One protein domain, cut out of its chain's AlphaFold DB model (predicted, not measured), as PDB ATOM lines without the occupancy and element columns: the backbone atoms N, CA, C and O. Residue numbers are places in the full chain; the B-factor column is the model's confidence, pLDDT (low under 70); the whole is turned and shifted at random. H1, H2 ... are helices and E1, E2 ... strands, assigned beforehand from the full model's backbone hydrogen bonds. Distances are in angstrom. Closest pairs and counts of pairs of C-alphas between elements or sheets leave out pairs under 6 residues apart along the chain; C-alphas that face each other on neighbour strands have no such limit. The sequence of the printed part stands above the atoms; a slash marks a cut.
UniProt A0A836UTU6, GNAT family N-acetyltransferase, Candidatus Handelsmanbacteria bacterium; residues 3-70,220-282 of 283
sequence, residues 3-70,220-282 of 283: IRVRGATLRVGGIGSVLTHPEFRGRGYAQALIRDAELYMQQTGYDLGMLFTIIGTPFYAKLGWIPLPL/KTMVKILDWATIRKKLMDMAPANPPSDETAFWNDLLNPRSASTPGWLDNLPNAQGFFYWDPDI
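This is residues 3 to 70 and 220 to 282 of the 283 residues of the protein "GNAT family N-acetyltransferase" of Candidatus Handelsmanbacteria bacterium (UniProt A0A836UTU6). A strongly twisted sheet of four strands, curled like part of a barrel, has the long helix H1 along one face, with the short helices H2, H3 and H4 at its borders. Residues 22 to 27 stick out at one end of the long axis, and H5 lies at the other. The printed part has 131 residues, 61 of them, under half, in named elements: E1 E2 H1 E3 H2 E4 H3 H4 H5, class mixed, sheet E1 E2 E3 E4 mixed. It is compact, radius of gyration of the C-alphas 15.7 A, spanning 52 by 28 by 27 A.

Start at the hairpin of E1, residues 3 to 5, and E2, residues 8 to 15, antiparallel, where N 3 and O 10 are 2.8 A apart. E2 is parallel to E3, residues 48 to 52, with N 15 and O 50 at 2.9 A. E4, residues 221 to 225, is antiparallel to E3, with N 49 and O 224 at 2.8 A. Between E2 and E3 find H1, residues 29 to 43, a strand-helix-strand unit, parallel neighbours joined through a helix, its crossover right-handed. H1 and the sheet form two layers, helix on one face; its height is 8.9 A, and the C-alphas of Glu 38 and Gly 49 are its closest to E3, 7.5 A. H2, residues 58 to 61, only grazes the sheet. H3, residues 228 to 234, is on it, over none of its strands; its closest C-alphas to E2 are Lys 234 and Ala 8, 5.9 A. H4, residues 247 to 255, only grazes it. H5, residues 264 to 268, is not on the sheet; it is close but not clearly touching H4, C-alphas of Leu 254 and Leu 266 at 7.4 A. Every O i to N i+4 pair is within hydrogen-bond range in H1, H3 and H4; H5 has 0 of 1, but 2 of 2 for i+3, and H2 is too short.

Find C-alpha 3 at (-4.985, -22.740, -44.964), where E1 begins. E2 runs 21.9 A, H1 20.9 A from C-alpha 29 at (-20.030, -28.487, -20.026), and H4 12.0 A. H5 ends at C-alpha 268, (6.302, -35.885, -53.490).

The C-alphas farthest apart are Glu 23 and Asn 268, 52.2 A. Residues 71 to 219 are cut out, leaving 8.3 A between C-alphas 70 and 220. The links E2 to H1 and H3 to H4 are long. Look for pLDDT under 70 at residues 274 to 282.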
ATOM      1  N   ILE A   3      -6.437 -22.914 -45.072       92.50
ATOM      2  CA  ILE A   3      -4.985 -22.740 -44.964       92.50
ATOM      3  C   ILE A   3      -4.270 -23.437 -46.119       92.50
ATOM      4  O   ILE A   3      -4.760 -24.441 -46.644       92.50
ATOM      5  N   ARG A   4      -3.099 -22.918 -46.487       92.62
ATOM      6  CA  ARG A   4      -2.187 -23.545 -47.449       92.62
ATOM      7  C   ARG A   4      -1.320 -24.575 -46.735       92.62
ATOM      8  O   ARG A   4      -0.731 -24.269 -45.705       92.62
ATOM      9  N   VAL A   5      -1.223 -25.791 -47.264       92.69
ATOM     10  CA  VAL A   5      -0.351 -26.849 -46.730       92.69
ATOM     11  C   VAL A   5       0.315 -27.569 -47.886       92.69
ATOM     12  O   VAL A   5      -0.341 -28.337 -48.580       92.69
ATOM     13  N   ARG A   6       1.608 -27.299 -48.112       90.44
ATOM     14  CA  ARG A   6       2.409 -27.880 -49.203       90.44
ATOM     15  C   ARG A   6       1.651 -27.930 -50.538       90.44
ATOM     16  O   ARG A   6       1.453 -28.989 -51.120       90.44
ATOM     17  N   GLY A   7       1.157 -26.779 -50.993       89.62
ATOM     18  CA  GLY A   7       0.390 -26.651 -52.241       89.62
ATOM     19  C   GLY A   7      -1.066 -27.141 -52.188       89.62
ATOM     20  O   GLY A   7      -1.829 -26.855 -53.107       89.62
ATOM     21  N   ALA A   8      -1.489 -27.818 -51.119       93.88
ATOM     22  CA  ALA A   8      -2.886 -28.157 -50.874       93.88
ATOM     23  C   ALA A   8      -3.614 -27.044 -50.105       93.88
ATOM     24  O   ALA A   8      -3.003 -26.212 -49.433       93.88
ATOM     25  N   THR A   9      -4.946 -27.054 -50.173       95.19
ATOM     26  CA  THR A   9      -5.814 -26.178 -49.372       95.19
ATOM     27  C   THR A   9      -6.622 -27.008 -48.387       95.19
ATOM     28  O   THR A   9      -7.449 -27.817 -48.809       95.19
ATOM     29  N   LEU A  10      -6.425 -26.775 -47.087       95.94
ATOM     30  CA  LEU A  10      -7.184 -27.437 -46.023       95.94
ATOM     31  C   LEU A  10      -8.208 -26.481 -45.399       95.94
ATOM     32  O   LEU A  10      -7.905 -25.327 -45.110       95.94
ATOM     33  N   ARG A  11      -9.431 -26.954 -45.171       96.88
ATOM     34  CA  ARG A  11     -10.512 -26.232 -44.503       96.88
ATOM     35  C   ARG A  11     -10.403 -26.423 -42.994       96.88
ATOM     36  O   ARG A  11     -10.521 -27.534 -42.486       96.88
ATOM     37  N   VAL A  12     -10.258 -25.305 -42.292       94.88
ATOM     38  CA  VAL A  12      -9.986 -25.251 -40.852       94.88
ATOM     39  C   VAL A  12     -11.195 -24.742 -40.083       94.88
ATOM     40  O   VAL A  12     -11.746 -23.677 -40.406       94.88
ATOM     41  N   GLY A  13     -11.590 -25.507 -39.070       95.25
ATOM     42  CA  GLY A  13     -12.559 -25.116 -38.060       95.25
ATOM     43  C   GLY A  13     -11.842 -24.489 -36.870       95.25
ATOM     44  O   GLY A  13     -11.147 -25.171 -36.126       95.25
ATOM     45  N   GLY A  14     -11.964 -23.170 -36.732       92.12
ATOM     46  CA  GLY A  14     -11.359 -22.431 -35.629       92.12
ATOM     47  C   GLY A  14     -12.244 -22.459 -34.394       92.12
ATOM     48  O   GLY A  14     -13.426 -22.133 -34.501       92.12
ATOM     49  N   ILE A  15     -11.678 -22.792 -33.236       92.12
ATOM     50  CA  ILE A  15     -12.354 -22.658 -31.944       92.12
ATOM     51  C   ILE A  15     -11.692 -21.525 -31.157       92.12
ATOM     52  O   ILE A  15     -10.501 -21.578 -30.856       92.12
ATOM     53  N   GLY A  16     -12.495 -20.524 -30.800       88.56
ATOM     54  CA  GLY A  16     -12.103 -19.388 -29.967       88.56
ATOM     55  C   GLY A  16     -13.121 -19.138 -28.852       88.56
ATOM     56  O   GLY A  16     -14.218 -19.696 -28.860       88.56
ATOM     57  N   SER A  17     -12.745 -18.311 -27.875       88.19
ATOM     58  CA  SER A  17     -13.637 -17.795 -26.819       88.19
ATOM     59  C   SER A  17     -14.449 -18.850 -26.045       88.19
ATOM     60  O   SER A  17     -15.570 -18.588 -25.609       88.19
ATOM     61  N   VAL A  18     -13.883 -20.041 -25.824       92.50
ATOM     62  CA  VAL A  18     -14.527 -21.093 -25.023       92.50
ATOM     63  C   VAL A  18     -14.513 -20.688 -23.555       92.50
ATOM     64  O   VAL A  18     -13.458 -20.591 -22.928       92.50
ATOM     65  N   LEU A  19     -15.698 -20.462 -22.994       93.31
ATOM     66  CA  LEU A  19     -15.861 -19.969 -21.634       93.31
ATOM     67  C   LEU A  19     -16.881 -20.822 -20.880       93.31
ATOM     68  O   LEU A  19     -17.914 -21.226 -21.404       93.31
ATOM     69  N   THR A  20     -16.593 -21.093 -19.611       94.88
ATOM     70  CA  THR A  20     -17.556 -21.674 -18.673       94.88
ATOM     71  C   THR A  20     -17.596 -20.796 -17.436       94.88
ATOM     72  O   THR A  20     -16.555 -20.543 -16.812       94.88
ATOM     73  N   HIS A  21     -18.801 -20.339 -17.091       96.31
ATOM     74  CA  HIS A  21     -19.042 -19.537 -15.897       96.31
ATOM     75  C   HIS A  21     -18.481 -20.259 -14.654       96.31
ATOM     76  O   HIS A  21     -18.679 -21.474 -14.542       96.31
ATOM     77  N   PRO A  22     -17.764 -19.568 -13.740       96.31
ATOM     78  CA  PRO A  22     -17.033 -20.207 -12.643       96.31
ATOM     79  C   PRO A  22     -17.846 -21.221 -11.832       96.31
ATOM     80  O   PRO A  22     -17.368 -22.326 -11.595       96.31
ATOM     81  N   GLU A  23     -19.098 -20.894 -11.504       98.06
ATOM     82  CA  GLU A  23     -19.998 -21.744 -10.705       98.06
ATOM     83  C   GLU A  23     -20.417 -23.056 -11.396       98.06
ATOM     84  O   GLU A  23     -20.894 -23.995 -10.752       98.06
ATOM     85  N   PHE A  24     -20.228 -23.140 -12.715       97.19
ATOM     86  CA  PHE A  24     -20.596 -24.291 -13.542       97.19
ATOM     87  C   PHE A  24     -19.380 -25.096 -14.024       97.19
ATOM     88  O   PHE A  24     -19.528 -26.069 -14.769       97.19
ATOM     89  N   ARG A  25     -18.162 -24.726 -13.606       95.88
ATOM     90  CA  ARG A  25     -16.937 -25.476 -13.922       95.88
ATOM     91  C   ARG A  25     -16.930 -26.842 -13.230       95.88
ATOM     92  O   ARG A  25     -17.630 -27.067 -12.249       95.88
ATOM     93  N   GLY A  26     -16.157 -27.782 -13.775       95.12
ATOM     94  CA  GLY A  26     -16.059 -29.152 -13.247       95.12
ATOM     95  C   GLY A  26     -17.266 -30.052 -13.542       95.12
ATOM     96  O   GLY A  26     -17.225 -31.231 -13.219       95.12
ATOM     97  N   ARG A  27     -18.311 -29.535 -14.207       97.38
ATOM     98  CA  ARG A  27     -19.544 -30.279 -14.537       97.38
ATOM     99  C   ARG A  27     -19.571 -30.882 -15.949       97.38
ATOM    100  O   ARG A  27     -20.599 -31.377 -16.387       97.38
ATOM    101  N   GLY A  28     -18.465 -30.798 -16.692       96.62
ATOM    102  CA  GLY A  28     -18.346 -31.369 -18.042       96.62
ATOM    103  C   GLY A  28     -18.864 -30.501 -19.198       96.62
ATOM    104  O   GLY A  28     -18.648 -30.874 -20.345       96.62
ATOM    105  N   TYR A  29     -19.459 -29.325 -18.953       97.62
ATOM    106  CA  TYR A  29     -20.030 -28.487 -20.026       97.62
ATOM    107  C   TYR A  29     -19.032 -28.087 -21.114       97.62
ATOM    108  O   TYR A  29     -19.342 -28.201 -22.293       97.62
ATOM    109  N   ALA A  30     -17.815 -27.679 -20.741       96.38
ATOM    110  CA  ALA A  30     -16.786 -27.346 -21.725       96.38
ATOM    111  C   ALA A  30     -16.414 -28.557 -22.599       96.38
ATOM    112  O   ALA A  30     -16.232 -28.413 -23.800       96.38
ATOM    113  N   GLN A  31     -16.339 -29.761 -22.021       97.19
ATOM    114  CA  GLN A  31     -16.049 -30.979 -22.787       97.19
ATOM    115  C   GLN A  31     -17.203 -31.333 -23.728       97.19
ATOM    116  O   GLN A  31     -16.958 -31.722 -24.865       97.19
ATOM    117  N   ALA A  32     -18.448 -31.179 -23.264       97.94
ATOM    118  CA  ALA A  32     -19.634 -31.379 -24.088       97.94
ATOM    119  C   ALA A  32     -19.656 -30.406 -25.276       97.94
ATOM    120  O   ALA A  32     -19.829 -30.848 -26.404       97.94
ATOM    121  N   LEU A  33     -19.378 -29.119 -25.036       97.69
ATOM    122  CA  LEU A  33     -19.305 -28.099 -26.083       97.69
ATOM    123  C   LEU A  33     -18.220 -28.408 -27.124       97.69
ATOM    124  O   LEU A  33     -18.473 -28.295 -28.316       97.69
ATOM    125  N   ILE A  34     -17.020 -28.814 -26.694       97.94
ATOM    126  CA  ILE A  34     -15.944 -29.156 -27.636       97.94
ATOM    127  C   ILE A  34     -16.311 -30.380 -28.479       97.94
ATOM    128  O   ILE A  34     -16.100 -30.356 -29.686       97.94
ATOM    129  N   ARG A  35     -16.904 -31.423 -27.887       97.81
ATOM    130  CA  ARG A  35     -17.360 -32.605 -28.642       97.81
ATOM    131  C   ARG A  35     -18.470 -32.274 -29.636       97.81
ATOM    132  O   ARG A  35     -18.454 -32.785 -30.749       97.81
ATOM    133  N   ASP A  36     -19.410 -31.420 -29.242       98.06
ATOM    134  CA  ASP A  36     -20.478 -30.950 -30.125       98.06
ATOM    135  C   ASP A  36     -19.913 -30.135 -31.300       98.06
ATOM    136  O   ASP A  36     -20.230 -30.400 -32.458       98.06
ATOM    137  N   ALA A  37     -18.967 -29.231 -31.025       97.69
ATOM    138  CA  ALA A  37     -18.265 -28.476 -32.058       97.69
ATOM    139  C   ALA A  37     -17.477 -29.390 -33.014       97.69
ATOM    140  O   ALA A  37     -17.508 -29.180 -34.225       97.69
ATOM    141  N   GLU A  38     -16.789 -30.414 -32.502       97.88
ATOM    142  CA  GLU A  38     -16.103 -31.420 -33.324       97.88
ATOM    143  C   GLU A  38     -17.070 -32.149 -34.256       97.88
ATOM    144  O   GLU A  38     -16.811 -32.226 -35.458       97.88
ATOM    145  N   LEU A  39     -18.204 -32.614 -33.724       97.81
ATOM    146  CA  LEU A  39     -19.234 -33.292 -34.505       97.81
ATOM    147  C   LEU A  39     -19.794 -32.377 -35.600       97.81
ATOM    148  O   LEU A  39     -19.881 -32.785 -36.758       97.81
ATOM    149  N   TYR A  40     -20.116 -31.128 -35.258       98.06
ATOM    150  CA  TYR A  40     -20.563 -30.131 -36.226       98.06
ATOM    151  C   TYR A  40     -19.523 -29.914 -37.333       98.06
ATOM    152  O   TYR A  40     -19.862 -29.906 -38.520       98.06
ATOM    153  N   MET A  41     -18.244 -29.764 -36.973       98.00
ATOM    154  CA  MET A  41     -17.171 -29.563 -37.947       98.00
ATOM    155  C   MET A  41     -17.000 -30.783 -38.868       98.00
ATOM    156  O   MET A  41     -16.851 -30.614 -40.078       98.00
ATOM    157  N   GLN A  42     -17.093 -32.003 -38.338       97.25
ATOM    158  CA  GLN A  42     -17.062 -33.229 -39.143       97.25
ATOM    159  C   GLN A  42     -18.245 -33.295 -40.116       97.25
ATOM    160  O   GLN A  42     -18.049 -33.455 -41.319       97.25
ATOM    161  N   GLN A  43     -19.469 -33.085 -39.626       97.62
ATOM    162  CA  GLN A  43     -20.689 -33.109 -40.445       97.62
ATOM    163  C   GLN A  43     -20.707 -32.019 -41.522       97.62
ATOM    164  O   GLN A  43     -21.284 -32.199 -42.591       97.62
ATOM    165  N   THR A  44     -20.048 -30.892 -41.257       97.31
ATOM    166  CA  THR A  44     -19.976 -29.757 -42.182       97.31
ATOM    167  C   THR A  44     -18.801 -29.874 -43.166       97.31
ATOM    168  O   THR A  44     -18.650 -29.022 -44.046       97.31
ATOM    169  N   GLY A  45     -17.964 -30.914 -43.057       97.12
ATOM    170  CA  GLY A  45     -16.854 -31.182 -43.976       97.12
ATOM    171  C   GLY A  45     -15.647 -30.266 -43.767       97.12
ATOM    172  O   GLY A  45     -15.122 -29.697 -44.729       97.12
ATOM    173  N   TYR A  46     -15.257 -30.037 -42.512       98.31
ATOM    174  CA  TYR A  46     -13.957 -29.460 -42.167       98.31
ATOM    175  C   TYR A  46     -12.887 -30.552 -42.127       98.31
ATOM    176  O   TYR A  46     -13.144 -31.655 -41.656       98.31
ATOM    177  N   ASP A  47     -11.676 -30.226 -42.575       98.00
ATOM    178  CA  ASP A  47     -10.577 -31.195 -42.626       98.00
ATOM    179  C   ASP A  47      -9.914 -31.346 -41.252       98.00
ATOM    180  O   ASP A  47      -9.582 -32.448 -40.813       98.00
ATOM    181  N   LEU A  48      -9.730 -30.215 -40.562       96.69
ATOM    182  CA  LEU A  48      -9.074 -30.137 -39.261       96.69
ATOM    183  C   LEU A  48      -9.686 -29.044 -38.378       96.69
ATOM    184  O   LEU A  48     -10.226 -28.046 -38.869       96.69
ATOM    185  N   GLY A  49      -9.563 -29.229 -37.067       95.88
ATOM    186  CA  GLY A  49      -9.831 -28.224 -36.045       95.88
ATOM    187  C   GLY A  49      -8.540 -27.527 -35.616       95.88
ATOM    188  O   GLY A  49      -7.487 -28.162 -35.560       95.88
ATOM    189  N   MET A  50      -8.610 -26.236 -35.296       94.06
ATOM    190  CA  MET A  50      -7.492 -25.469 -34.738       94.06
ATOM    191  C   MET A  50      -7.980 -24.533 -33.629       94.06
ATOM    192  O   MET A  50      -9.062 -23.956 -33.735       94.06
ATOM    193  N   LEU A  51      -7.197 -24.382 -32.562       92.75
ATOM    194  CA  LEU A  51      -7.534 -23.503 -31.439       92.75
ATOM    195  C   LEU A  51      -6.303 -22.904 -30.766       92.75
ATOM    196  O   LEU A  51      -5.195 -23.421 -30.914       92.75
ATOM    197  N   PHE A  52      -6.533 -21.852 -29.976       89.00
ATOM    198  CA  PHE A  52      -5.543 -21.250 -29.086       89.00
ATOM    199  C   PHE A  52      -6.038 -21.307 -27.638       89.00
ATOM    200  O   PHE A  52      -7.152 -20.886 -27.328       89.00
ATOM    201  N   THR A  53      -5.217 -21.836 -26.730       88.88
ATOM    202  CA  THR A  53      -5.572 -22.030 -25.320       88.88
ATOM    203  C   THR A  53      -4.776 -21.123 -24.387       88.88
ATOM    204  O   THR A  53      -3.547 -21.064 -24.429       88.88
ATOM    205  N   ILE A  54      -5.489 -20.450 -23.478       87.38
ATOM    206  CA  ILE A  54      -4.905 -19.686 -22.363       87.38
ATOM    207  C   ILE A  54      -4.830 -20.494 -21.060       87.38
ATOM    208  O   ILE A  54      -4.174 -20.070 -20.115       87.38
ATOM    209  N   ILE A  55      -5.485 -21.659 -21.002       89.12
ATOM    210  CA  ILE A  55      -5.514 -22.541 -19.820       89.12
ATOM    211  C   ILE A  55      -4.454 -23.654 -19.890       89.12
ATOM    212  O   ILE A  55      -4.464 -24.580 -19.080       89.12
ATOM    213  N   GLY A  56      -3.561 -23.588 -20.883       87.44
ATOM    214  CA  GLY A  56      -2.629 -24.661 -21.224       87.44
ATOM    215  C   GLY A  56      -3.271 -25.781 -22.050       87.44
ATOM    216  O   GLY A  56      -4.473 -25.782 -22.332       87.44
ATOM    217  N   THR A  57      -2.448 -26.743 -22.463       91.88
ATOM    218  CA  THR A  57      -2.820 -27.855 -23.352       91.88
ATOM    219  C   THR A  57      -3.519 -29.060 -22.693       91.88
ATOM    220  O   THR A  57      -4.293 -29.715 -23.398       91.88
ATOM    221  N   PRO A  58      -3.361 -29.385 -21.383       94.25
ATOM    222  CA  PRO A  58      -3.878 -30.645 -20.831       94.25
ATOM    223  C   PRO A  58      -5.392 -30.852 -20.952       94.25
ATOM    224  O   PRO A  58      -5.848 -31.991 -21.043       94.25
ATOM    225  N   PHE A  59      -6.188 -29.778 -20.936       95.12
ATOM    226  CA  PHE A  59      -7.644 -29.875 -21.085       95.12
ATOM    227  C   PHE A  59      -8.037 -30.431 -22.461       95.12
ATOM    228  O   PHE A  59      -8.790 -31.399 -22.539       95.12
ATOM    229  N   TYR A  60      -7.493 -29.848 -23.529       96.56
ATOM    230  CA  TYR A  60      -7.802 -30.232 -24.905       96.56
ATOM    231  C   TYR A  60      -7.073 -31.517 -25.320       96.56
ATOM    232  O   TYR A  60      -7.632 -32.317 -26.064       96.56
ATOM    233  N   ALA A  61      -5.881 -31.780 -24.772       95.62
ATOM    234  CA  ALA A  61      -5.156 -33.032 -25.005       95.62
ATOM    235  C   ALA A  61      -5.969 -34.265 -24.575       95.62
ATOM    236  O   ALA A  61      -6.021 -35.259 -25.292       95.62
ATOM    237  N   LYS A  62      -6.711 -34.177 -23.460       95.75
ATOM    238  CA  LYS A  62      -7.657 -35.228 -23.026       95.75
ATOM    239  C   LYS A  62      -8.812 -35.464 -24.005       95.75
ATOM    240  O   LYS A  62      -9.490 -36.481 -23.905       95.75
ATOM    241  N   LEU A  63      -9.057 -34.524 -24.915       96.44
ATOM    242  CA  LEU A  63     -10.058 -34.613 -25.976       96.44
ATOM    243  C   LEU A  63      -9.428 -34.990 -27.329       96.44
ATOM    244  O   LEU A  63     -10.115 -34.952 -28.344       96.44
ATOM    245  N   GLY A  64      -8.145 -35.364 -27.366       95.38
ATOM    246  CA  GLY A  64      -7.448 -35.769 -28.591       95.38
ATOM    247  C   GLY A  64      -6.952 -34.607 -29.451       95.38
ATOM    248  O   GLY A  64      -6.701 -34.798 -30.631       95.38
ATOM    249  N   TRP A  65      -6.841 -33.399 -28.893       96.69
ATOM    250  CA  TRP A  65      -6.167 -32.288 -29.568       96.69
ATOM    251  C   TRP A  65      -4.663 -32.357 -29.328       96.69
ATOM    252  O   TRP A  65      -4.213 -32.619 -28.211       96.69
ATOM    253  N   ILE A  66      -3.882 -32.046 -30.352       95.12
ATOM    254  CA  ILE A  66      -2.426 -32.158 -30.341       95.12
ATOM    255  C   ILE A  66      -1.801 -30.762 -30.258       95.12
ATOM    256  O   ILE A  66      -2.218 -29.876 -31.007       95.12
ATOM    257  N   PRO A  67      -0.830 -30.517 -29.357       92.12
ATOM    258  CA  PRO A  67      -0.079 -29.266 -29.348       92.12
ATOM    259  C   PRO A  67       0.638 -29.036 -30.678       92.12
ATOM    260  O   PRO A  67       1.296 -29.936 -31.193       92.12
ATOM    261  N   LEU A  68       0.562 -27.811 -31.186       88.62
ATOM    262  CA  LEU A  68       1.261 -27.380 -32.391       88.62
ATOM    263  C   LEU A  68       2.097 -26.133 -32.063       88.62
ATOM    264  O   LEU A  68       1.603 -25.015 -32.203       88.62
ATOM    265  N   PRO A  69       3.323 -26.291 -31.532       84.44
ATOM    266  CA  PRO A  69       4.137 -25.158 -31.108       84.44
ATOM    267  C   PRO A  69       4.504 -24.252 -32.286       84.44
ATOM    268  O   PRO A  69       4.935 -24.733 -33.332       84.44
ATOM    269  N   LEU A  70       4.376 -22.939 -32.095       84.00
ATOM    270  CA  LEU A  70       4.778 -21.940 -33.087       84.00
ATOM    271  C   LEU A  70       6.124 -21.316 -32.702       84.00
ATOM    272  O   LEU A  70       6.297 -20.965 -31.527       84.00
ATOM    273  N   LYS A 220       0.550 -22.564 -27.155       83.62
ATOM    274  CA  LYS A 220      -0.869 -22.216 -27.025       83.62
ATOM    275  C   LYS A 220      -1.725 -22.751 -28.166       83.62
ATOM    276  O   LYS A 220      -2.931 -22.842 -27.986       83.62
ATOM    277  N   THR A 221      -1.143 -23.104 -29.305       89.44
ATOM    278  CA  THR A 221      -1.898 -23.592 -30.464       89.44
ATOM    279  C   THR A 221      -2.077 -25.098 -30.384       89.44
ATOM    280  O   THR A 221      -1.153 -25.823 -30.007       89.44
ATOM    281  N   MET A 222      -3.267 -25.575 -30.732       93.44
ATOM    282  CA  MET A 222      -3.557 -27.002 -30.836       93.44
ATOM    283  C   MET A 222      -4.338 -27.306 -32.108       93.44
ATOM    284  O   MET A 222      -5.097 -26.467 -32.599       93.44
ATOM    285  N   VAL A 223      -4.159 -28.519 -32.618       94.69
ATOM    286  CA  VAL A 223      -4.746 -29.011 -33.864       94.69
ATOM    287  C   VAL A 223      -5.429 -30.356 -33.638       94.69
ATOM    288  O   VAL A 223      -5.065 -31.098 -32.727       94.69
ATOM    289  N   LYS A 224      -6.430 -30.673 -34.457       96.00
ATOM    290  CA  LYS A 224      -7.085 -31.983 -34.464       96.00
ATOM    291  C   LYS A 224      -7.459 -32.389 -35.880       96.00
ATOM    292  O   LYS A 224      -8.095 -31.607 -36.587       96.00
ATOM    293  N   ILE A 225      -7.102 -33.605 -36.288       97.00
ATOM    294  CA  ILE A 225      -7.607 -34.195 -37.533       97.00
ATOM    295  C   ILE A 225      -9.109 -34.462 -37.366       97.00
ATOM    296  O   ILE A 225      -9.525 -35.094 -36.395       97.00
ATOM    297  N   LEU A 226      -9.927 -33.981 -38.303       97.44
ATOM    298  CA  LEU A 226     -11.375 -34.229 -38.309       97.44
ATOM    299  C   LEU A 226     -11.783 -35.194 -39.421       97.44
ATOM    300  O   LEU A 226     -12.660 -36.026 -39.195       97.44
ATOM    301  N   ASP A 227     -11.121 -35.113 -40.578       97.31
ATOM    302  CA  ASP A 227     -11.342 -36.004 -41.717       97.31
ATOM    303  C   ASP A 227     -10.012 -36.360 -42.402       97.31
ATOM    304  O   ASP A 227      -9.499 -35.640 -43.265       97.31
ATOM    305  N   TRP A 228      -9.449 -37.509 -42.016       96.75
ATOM    306  CA  TRP A 228      -8.206 -38.010 -42.601       96.75
ATOM    307  C   TRP A 228      -8.333 -38.330 -44.091       96.75
ATOM    308  O   TRP A 228      -7.415 -38.041 -44.856       96.75
ATOM    309  N   ALA A 229      -9.456 -38.910 -44.518       96.69
ATOM    310  CA  ALA A 229      -9.640 -39.312 -45.908       96.69
ATOM    311  C   ALA A 229      -9.612 -38.085 -46.831       96.69
ATOM    312  O   ALA A 229      -8.949 -38.098 -47.871       96.69
ATOM    313  N   THR A 230     -10.261 -36.997 -46.411       97.06
ATOM    314  CA  THR A 230     -10.242 -35.737 -47.156       97.06
ATOM    315  C   THR A 230      -8.868 -35.062 -47.115       97.06
ATOM    316  O   THR A 230      -8.404 -34.609 -48.164       97.06
ATOM    317  N   ILE A 231      -8.176 -35.033 -45.963       96.81
ATOM    318  CA  ILE A 231      -6.790 -34.526 -45.883       96.81
ATOM    319  C   ILE A 231      -5.886 -35.299 -46.845       96.81
ATOM    320  O   ILE A 231      -5.194 -34.690 -47.662       96.81
ATOM    321  N   ARG A 232      -5.922 -36.633 -46.797       95.81
ATOM    322  CA  ARG A 232      -5.106 -37.504 -47.645       95.81
ATOM    323  C   ARG A 232      -5.347 -37.234 -49.127       95.81
ATOM    324  O   ARG A 232      -4.391 -37.019 -49.870       95.81
ATOM    325  N   LYS A 233      -6.613 -37.163 -49.541       96.44
ATOM    326  CA  LYS A 233      -6.988 -36.846 -50.923       96.44
ATOM    327  C   LYS A 233      -6.463 -35.475 -51.360       96.44
ATOM    328  O   LYS A 233      -5.983 -35.323 -52.481       96.44
ATOM    329  N   LYS A 234      -6.537 -34.465 -50.486       96.12
ATOM    330  CA  LYS A 234      -6.023 -33.108 -50.753       96.12
ATOM    331  C   LYS A 234      -4.500 -33.062 -50.848       96.12
ATOM    332  O   LYS A 234      -3.974 -32.267 -51.617       96.12
ATOM    333  N   LEU A 235      -3.811 -33.957 -50.146       93.88
ATOM    334  CA  LEU A 235      -2.380 -34.223 -50.296       93.88
ATOM    335  C   LEU A 235      -2.084 -35.213 -51.445       93.88
ATOM    336  O   LEU A 235      -1.066 -35.901 -51.423       93.88
ATOM    337  N   MET A 236      -2.978 -35.292 -52.442       89.75
ATOM    338  CA  MET A 236      -2.849 -36.102 -53.663       89.75
ATOM    339  C   MET A 236      -2.614 -37.594 -53.398       89.75
ATOM    340  O   MET A 236      -1.914 -38.260 -54.154       89.75
ATOM    341  N   ASP A 237      -3.162 -38.109 -52.295       89.19
ATOM    342  CA  ASP A 237      -2.987 -39.490 -51.836       89.19
ATOM    343  C   ASP A 237      -1.529 -39.906 -51.557       89.19
ATOM    344  O   ASP A 237      -1.266 -41.086 -51.315       89.19
ATOM    345  N   MET A 238      -0.605 -38.934 -51.506       90.31
ATOM    346  CA  MET A 238       0.801 -39.150 -51.147       90.31
ATOM    347  C   MET A 238       0.950 -39.459 -49.657       90.31
ATOM    348  O   MET A 238       1.838 -40.210 -49.271       90.31
ATOM    349  N   ALA A 239       0.071 -38.913 -48.814       89.62
ATOM    350  CA  ALA A 239       0.065 -39.193 -47.382       89.62
ATOM    351  C   ALA A 239      -0.287 -40.672 -47.071       89.62
ATOM    352  O   ALA A 239      -0.939 -41.345 -47.885       89.62
ATOM    353  N   PRO A 240       0.100 -41.188 -45.882       89.94
ATOM    354  CA  PRO A 240      -0.157 -42.573 -45.480       89.94
ATOM    355  C   PRO A 240      -1.620 -43.012 -45.651       89.94
ATOM    356  O   PRO A 240      -2.546 -42.220 -45.505       89.94
ATOM    357  N   ALA A 241      -1.848 -44.293 -45.952       92.12
ATOM    358  CA  ALA A 241      -3.204 -44.811 -46.168       92.12
ATOM    359  C   ALA A 241      -4.086 -44.699 -44.910       92.12
ATOM    360  O   ALA A 241      -5.244 -44.293 -44.990       92.12
ATOM    361  N   ASN A 242      -3.512 -45.006 -43.747       93.88
ATOM    362  CA  ASN A 242      -4.181 -44.906 -42.453       93.88
ATOM    363  C   ASN A 242      -3.850 -43.571 -41.771       93.88
ATOM    364  O   ASN A 242      -2.780 -43.016 -42.044       93.88
ATOM    365  N   PRO A 243      -4.719 -43.080 -40.866       93.38
ATOM    366  CA  PRO A 243      -4.392 -41.946 -40.014       93.38
ATOM    367  C   PRO A 243      -3.057 -42.176 -39.289       93.38
ATOM    368  O   PRO A 243      -2.754 -43.317 -38.919       93.38
ATOM    369  N   PRO A 244      -2.247 -41.125 -39.094       92.88
ATOM    370  CA  PRO A 244      -0.952 -41.257 -38.442       92.88
ATOM    371  C   PRO A 244      -1.123 -41.743 -36.996       92.88
ATOM    372  O   PRO A 244      -1.919 -41.199 -36.237       92.88
ATOM    373  N   SER A 245      -0.351 -42.756 -36.599       91.25
ATOM    374  CA  SER A 245      -0.327 -43.234 -35.209       91.25
ATOM    375  C   SER A 245       0.361 -42.251 -34.258       91.25
ATOM    376  O   SER A 245       0.085 -42.258 -33.062       91.25
ATOM    377  N   ASP A 246       1.256 -41.416 -34.793       93.19
ATOM    378  CA  ASP A 246       1.864 -40.273 -34.115       93.19
ATOM    379  C   ASP A 246       1.472 -38.985 -34.854       93.19
ATOM    380  O   ASP A 246       2.120 -38.559 -35.814       93.19
ATOM    381  N   GLU A 247       0.366 -38.377 -34.420       93.19
ATOM    382  CA  GLU A 247      -0.114 -37.112 -34.983       93.19
ATOM    383  C   GLU A 247       0.861 -35.952 -34.739       93.19
ATOM    384  O   GLU A 247       0.925 -35.032 -35.552       93.19
ATOM    385  N   THR A 248       1.646 -35.983 -33.657       90.62
ATOM    386  CA  THR A 248       2.593 -34.898 -33.349       90.62
ATOM    387  C   THR A 248       3.731 -34.894 -34.361       90.62
ATOM    388  O   THR A 248       4.028 -33.855 -34.952       90.62
ATOM    389  N   ALA A 249       4.340 -36.061 -34.599       90.88
ATOM    390  CA  ALA A 249       5.362 -36.218 -35.628       90.88
ATOM    391  C   ALA A 249       4.807 -35.864 -37.015       90.88
ATOM    392  O   ALA A 249       5.417 -35.076 -37.734       90.88
ATOM    393  N   PHE A 250       3.601 -36.345 -37.341       92.69
ATOM    394  CA  PHE A 250       2.940 -36.033 -38.608       92.69
ATOM    395  C   PHE A 250       2.796 -34.526 -38.855       92.69
ATOM    396  O   PHE A 250       3.178 -34.044 -39.921       92.69
ATOM    397  N   TRP A 251       2.262 -33.767 -37.891       91.12
ATOM    398  CA  TRP A 251       2.085 -32.323 -38.059       91.12
ATOM    399  C   TRP A 251       3.420 -31.584 -38.137       91.12
ATOM    400  O   TRP A 251       3.560 -30.673 -38.956       91.12
ATOM    401  N   ASN A 252       4.407 -31.996 -37.339       88.56
ATOM    402  CA  ASN A 252       5.745 -31.419 -37.397       88.56
ATOM    403  C   ASN A 252       6.378 -31.613 -38.780       88.56
ATOM    404  O   ASN A 252       6.845 -30.635 -39.364       88.56
ATOM    405  N   ASP A 253       6.339 -32.825 -39.331       90.38
ATOM    406  CA  ASP A 253       6.905 -33.129 -40.648       90.38
ATOM    407  C   ASP A 253       6.132 -32.442 -41.786       90.38
ATOM    408  O   ASP A 253       6.712 -31.925 -42.748       90.38
ATOM    409  N   LEU A 254       4.798 -32.401 -41.688       90.88
ATOM    410  CA  LEU A 254       3.963 -31.796 -42.719       90.88
ATOM    411  C   LEU A 254       4.169 -30.283 -42.803       90.88
ATOM    412  O   LEU A 254       4.146 -29.739 -43.906       90.88
ATOM    413  N   LEU A 255       4.360 -29.605 -41.673       88.62
ATOM    414  CA  LEU A 255       4.336 -28.146 -41.638       88.62
ATOM    415  C   LEU A 255       5.729 -27.494 -41.662       88.62
ATOM    416  O   LEU A 255       5.820 -26.312 -41.975       88.62
ATOM    417  N   ASN A 256       6.809 -28.238 -41.406       87.12
ATOM    418  CA  ASN A 256       8.174 -27.696 -41.336       87.12
ATOM    419  C   ASN A 256       9.073 -28.119 -42.515       87.12
ATOM    420  O   ASN A 256       8.701 -29.003 -43.296       87.12
ATOM    421  N   PRO A 257      10.256 -27.493 -42.700       87.31
ATOM    422  CA  PRO A 257      11.215 -27.930 -43.706       87.31
ATOM    423  C   PRO A 257      11.606 -29.393 -43.500       87.31
ATOM    424  O   PRO A 257      11.590 -29.904 -42.380       87.31
ATOM    425  N   ARG A 258      11.971 -30.075 -44.591       88.44
ATOM    426  CA  ARG A 258      12.432 -31.463 -44.493       88.44
ATOM    427  C   ARG A 258      13.748 -31.533 -43.720       88.44
ATOM    428  O   ARG A 258      14.605 -30.663 -43.858       88.44
ATOM    429  N   SER A 259      13.918 -32.608 -42.967       86.31
ATOM    430  CA  SER A 259      15.135 -32.981 -42.255       86.31
ATOM    431  C   SER A 259      15.543 -34.406 -42.644       86.31
ATOM    432  O   SER A 259      14.827 -35.105 -43.361       86.31
ATOM    433  N   ALA A 260      16.687 -34.875 -42.141       84.88
ATOM    434  CA  ALA A 260      17.140 -36.248 -42.370       84.88
ATOM    435  C   ALA A 260      16.163 -37.321 -41.841       84.88
ATOM    436  O   ALA A 260      16.245 -38.471 -42.259       84.88
ATOM    437  N   SER A 261      15.252 -36.961 -40.929       85.12
ATOM    438  CA  SER A 261      14.239 -37.867 -40.377       85.12
ATOM    439  C   SER A 261      12.885 -37.777 -41.086       85.12
ATOM    440  O   SER A 261      11.958 -38.474 -40.683       85.12
ATOM    441  N   THR A 262      12.740 -36.917 -42.100       86.69
ATOM    442  CA  THR A 262      11.454 -36.713 -42.770       86.69
ATOM    443  C   THR A 262      11.009 -37.974 -43.526       86.69
ATOM    444  O   THR A 262      11.789 -38.536 -44.296       86.69
ATOM    445  N   PRO A 263       9.749 -38.418 -43.360       89.81
ATOM    446  CA  PRO A 263       9.203 -39.547 -44.105       89.81
ATOM    447  C   PRO A 263       9.219 -39.326 -45.624       89.81
ATOM    448  O   PRO A 263       8.759 -38.293 -46.108       89.81
ATOM    449  N   GLY A 264       9.633 -40.341 -46.391       91.31
ATOM    450  CA  GLY A 264       9.813 -40.223 -47.849       91.31
ATOM    451  C   GLY A 264       8.548 -39.884 -48.649       91.31
ATOM    452  O   GLY A 264       8.628 -39.412 -49.777       91.31
ATOM    453  N   TRP A 265       7.350 -40.052 -48.081       90.69
ATOM    454  CA  TRP A 265       6.123 -39.632 -48.762       90.69
ATOM    455  C   TRP A 265       6.031 -38.108 -48.951       90.69
ATOM    456  O   TRP A 265       5.397 -37.644 -49.900       90.69
ATOM    457  N   LEU A 266       6.699 -37.329 -48.092       91.88
ATOM    458  CA  LEU A 266       6.763 -35.872 -48.199       91.88
ATOM    459  C   LEU A 266       7.624 -35.399 -49.368       91.88
ATOM    460  O   LEU A 266       7.493 -34.238 -49.754       91.88
ATOM    461  N   ASP A 267       8.477 -36.249 -49.944       90.19
ATOM    462  CA  ASP A 267       9.314 -35.897 -51.102       90.19
ATOM    463  C   ASP A 267       8.472 -35.585 -52.344       90.19
ATOM    464  O   ASP A 267       8.882 -34.799 -53.194       90.19
ATOM    465  N   ASN A 268       7.251 -36.121 -52.401       89.12
ATOM    466  CA  ASN A 268       6.302 -35.885 -53.490       89.12
ATOM    467  C   ASN A 268       5.456 -34.615 -53.308       89.12
ATOM    468  O   ASN A 268       4.624 -34.302 -54.158       89.12
ATOM    469  N   LEU A 269       5.631 -33.892 -52.199       91.19
ATOM    470  CA  LEU A 269       4.929 -32.642 -51.929       91.19
ATOM    471  C   LEU A 269       5.858 -31.429 -52.112       91.19
ATOM    472  O   LEU A 269       7.077 -31.556 -52.026       91.19
ATOM    473  N   PRO A 270       5.322 -30.220 -52.337       90.69
ATOM    474  CA  PRO A 270       6.098 -28.986 -52.267       90.69
ATOM    475  C   PRO A 270       6.873 -28.823 -50.949       90.69
ATOM    476  O   PRO A 270       6.475 -29.324 -49.890       90.69
ATOM    477  N   ASN A 271       7.983 -28.084 -51.009       87.19
ATOM    478  CA  ASN A 271       8.747 -27.682 -49.826       87.19
ATOM    479  C   ASN A 271       7.893 -26.809 -48.893       87.19
ATOM    480  O   ASN A 271       7.018 -26.076 -49.345       87.19
ATOM    481  N   ALA A 272       8.192 -26.860 -47.596       83.44
ATOM    482  CA  ALA A 272       7.664 -25.936 -46.600       83.44
ATOM    483  C   ALA A 272       8.830 -25.131 -46.014       83.44
ATOM    484  O   ALA A 272       9.917 -25.678 -45.837       83.44
ATOM    485  N   GLN A 273       8.593 -23.853 -45.720       72.62
ATOM    486  CA  GLN A 273       9.565 -22.936 -45.104       72.62
ATOM    487  C   GLN A 273       9.398 -22.839 -43.572       72.62
ATOM    488  O   GLN A 273       9.956 -21.949 -42.948       72.62
ATOM    489  N   GLY A 274       8.603 -23.728 -42.961       68.50
ATOM    490  CA  GLY A 274       8.244 -23.659 -41.539       68.50
ATOM    491  C   GLY A 274       6.765 -23.395 -41.324       68.50
ATOM    492  O   GLY A 274       6.143 -22.674 -42.108       68.50
ATOM    493  N   PHE A 275       6.204 -23.985 -40.261       68.38
ATOM    494  CA  PHE A 275       4.836 -23.672 -39.875       68.38
ATOM    495  C   PHE A 275       4.813 -22.239 -39.393       68.38
ATOM    496  O   PHE A 275       5.484 -21.880 -38.420       68.38
ATOM    497  N   PHE A 276       4.035 -21.432 -40.092       66.56
ATOM    498  CA  PHE A 276       3.954 -20.029 -39.801       66.56
ATOM    499  C   PHE A 276       2.493 -19.583 -39.737       66.56
ATOM    500  O   PHE A 276       1.664 -19.985 -40.557       66.56
ATOM    501  N   TYR A 277       2.185 -18.770 -38.729       62.50
ATOM    502  CA  TYR A 277       0.853 -18.253 -38.461       62.50
ATOM    503  C   TYR A 277       0.973 -16.815 -37.964       62.50
ATOM    504  O   TYR A 277       1.722 -16.547 -37.024       62.50
ATOM    505  N   TRP A 278       0.250 -15.886 -38.587       65.62
ATOM    506  CA  TRP A 278       0.261 -14.491 -38.156       65.62
ATOM    507  C   TRP A 278      -0.554 -14.340 -36.867       65.62
ATOM    508  O   TRP A 278      -1.647 -14.895 -36.759       65.62
ATOM    509  N   ASP A 279      -0.062 -13.551 -35.910       60.25
ATOM    510  CA  ASP A 279      -0.809 -13.184 -34.695       60.25
ATOM    511  C   ASP A 279      -2.220 -12.620 -35.015       60.25
ATOM    512  O   ASP A 279      -3.202 -13.057 -34.408       60.25
ATOM    513  N   PRO A 280      -2.388 -11.783 -36.066       57.88
ATOM    514  CA  PRO A 280      -3.691 -11.411 -36.616       57.88
ATOM    515  C   PRO A 280      -4.692 -12.546 -36.879       57.88
ATOM    516  O   PRO A 280      -5.909 -12.351 -36.779       57.88
ATOM    517  N   ASP A 281      -4.198 -13.727 -37.246       64.25
ATOM    518  CA  ASP A 281      -5.034 -14.853 -37.640       64.25
ATOM    519  C   ASP A 281      -5.535 -15.652 -36.423       64.25
ATOM    520  O   ASP A 281      -6.378 -16.538 -36.582       64.25
ATOM    521  N   ILE A 282      -5.074 -15.360 -35.197       63.03
ATOM    522  CA  ILE A 282      -5.453 -16.095 -33.976       63.03
ATOM    523  C   ILE A 282      -6.959 -15.960 -33.722       63.03
ATOM    524  O   ILE A 282      -7.504 -14.864 -33.772       63.03
TER     525      ILE A 282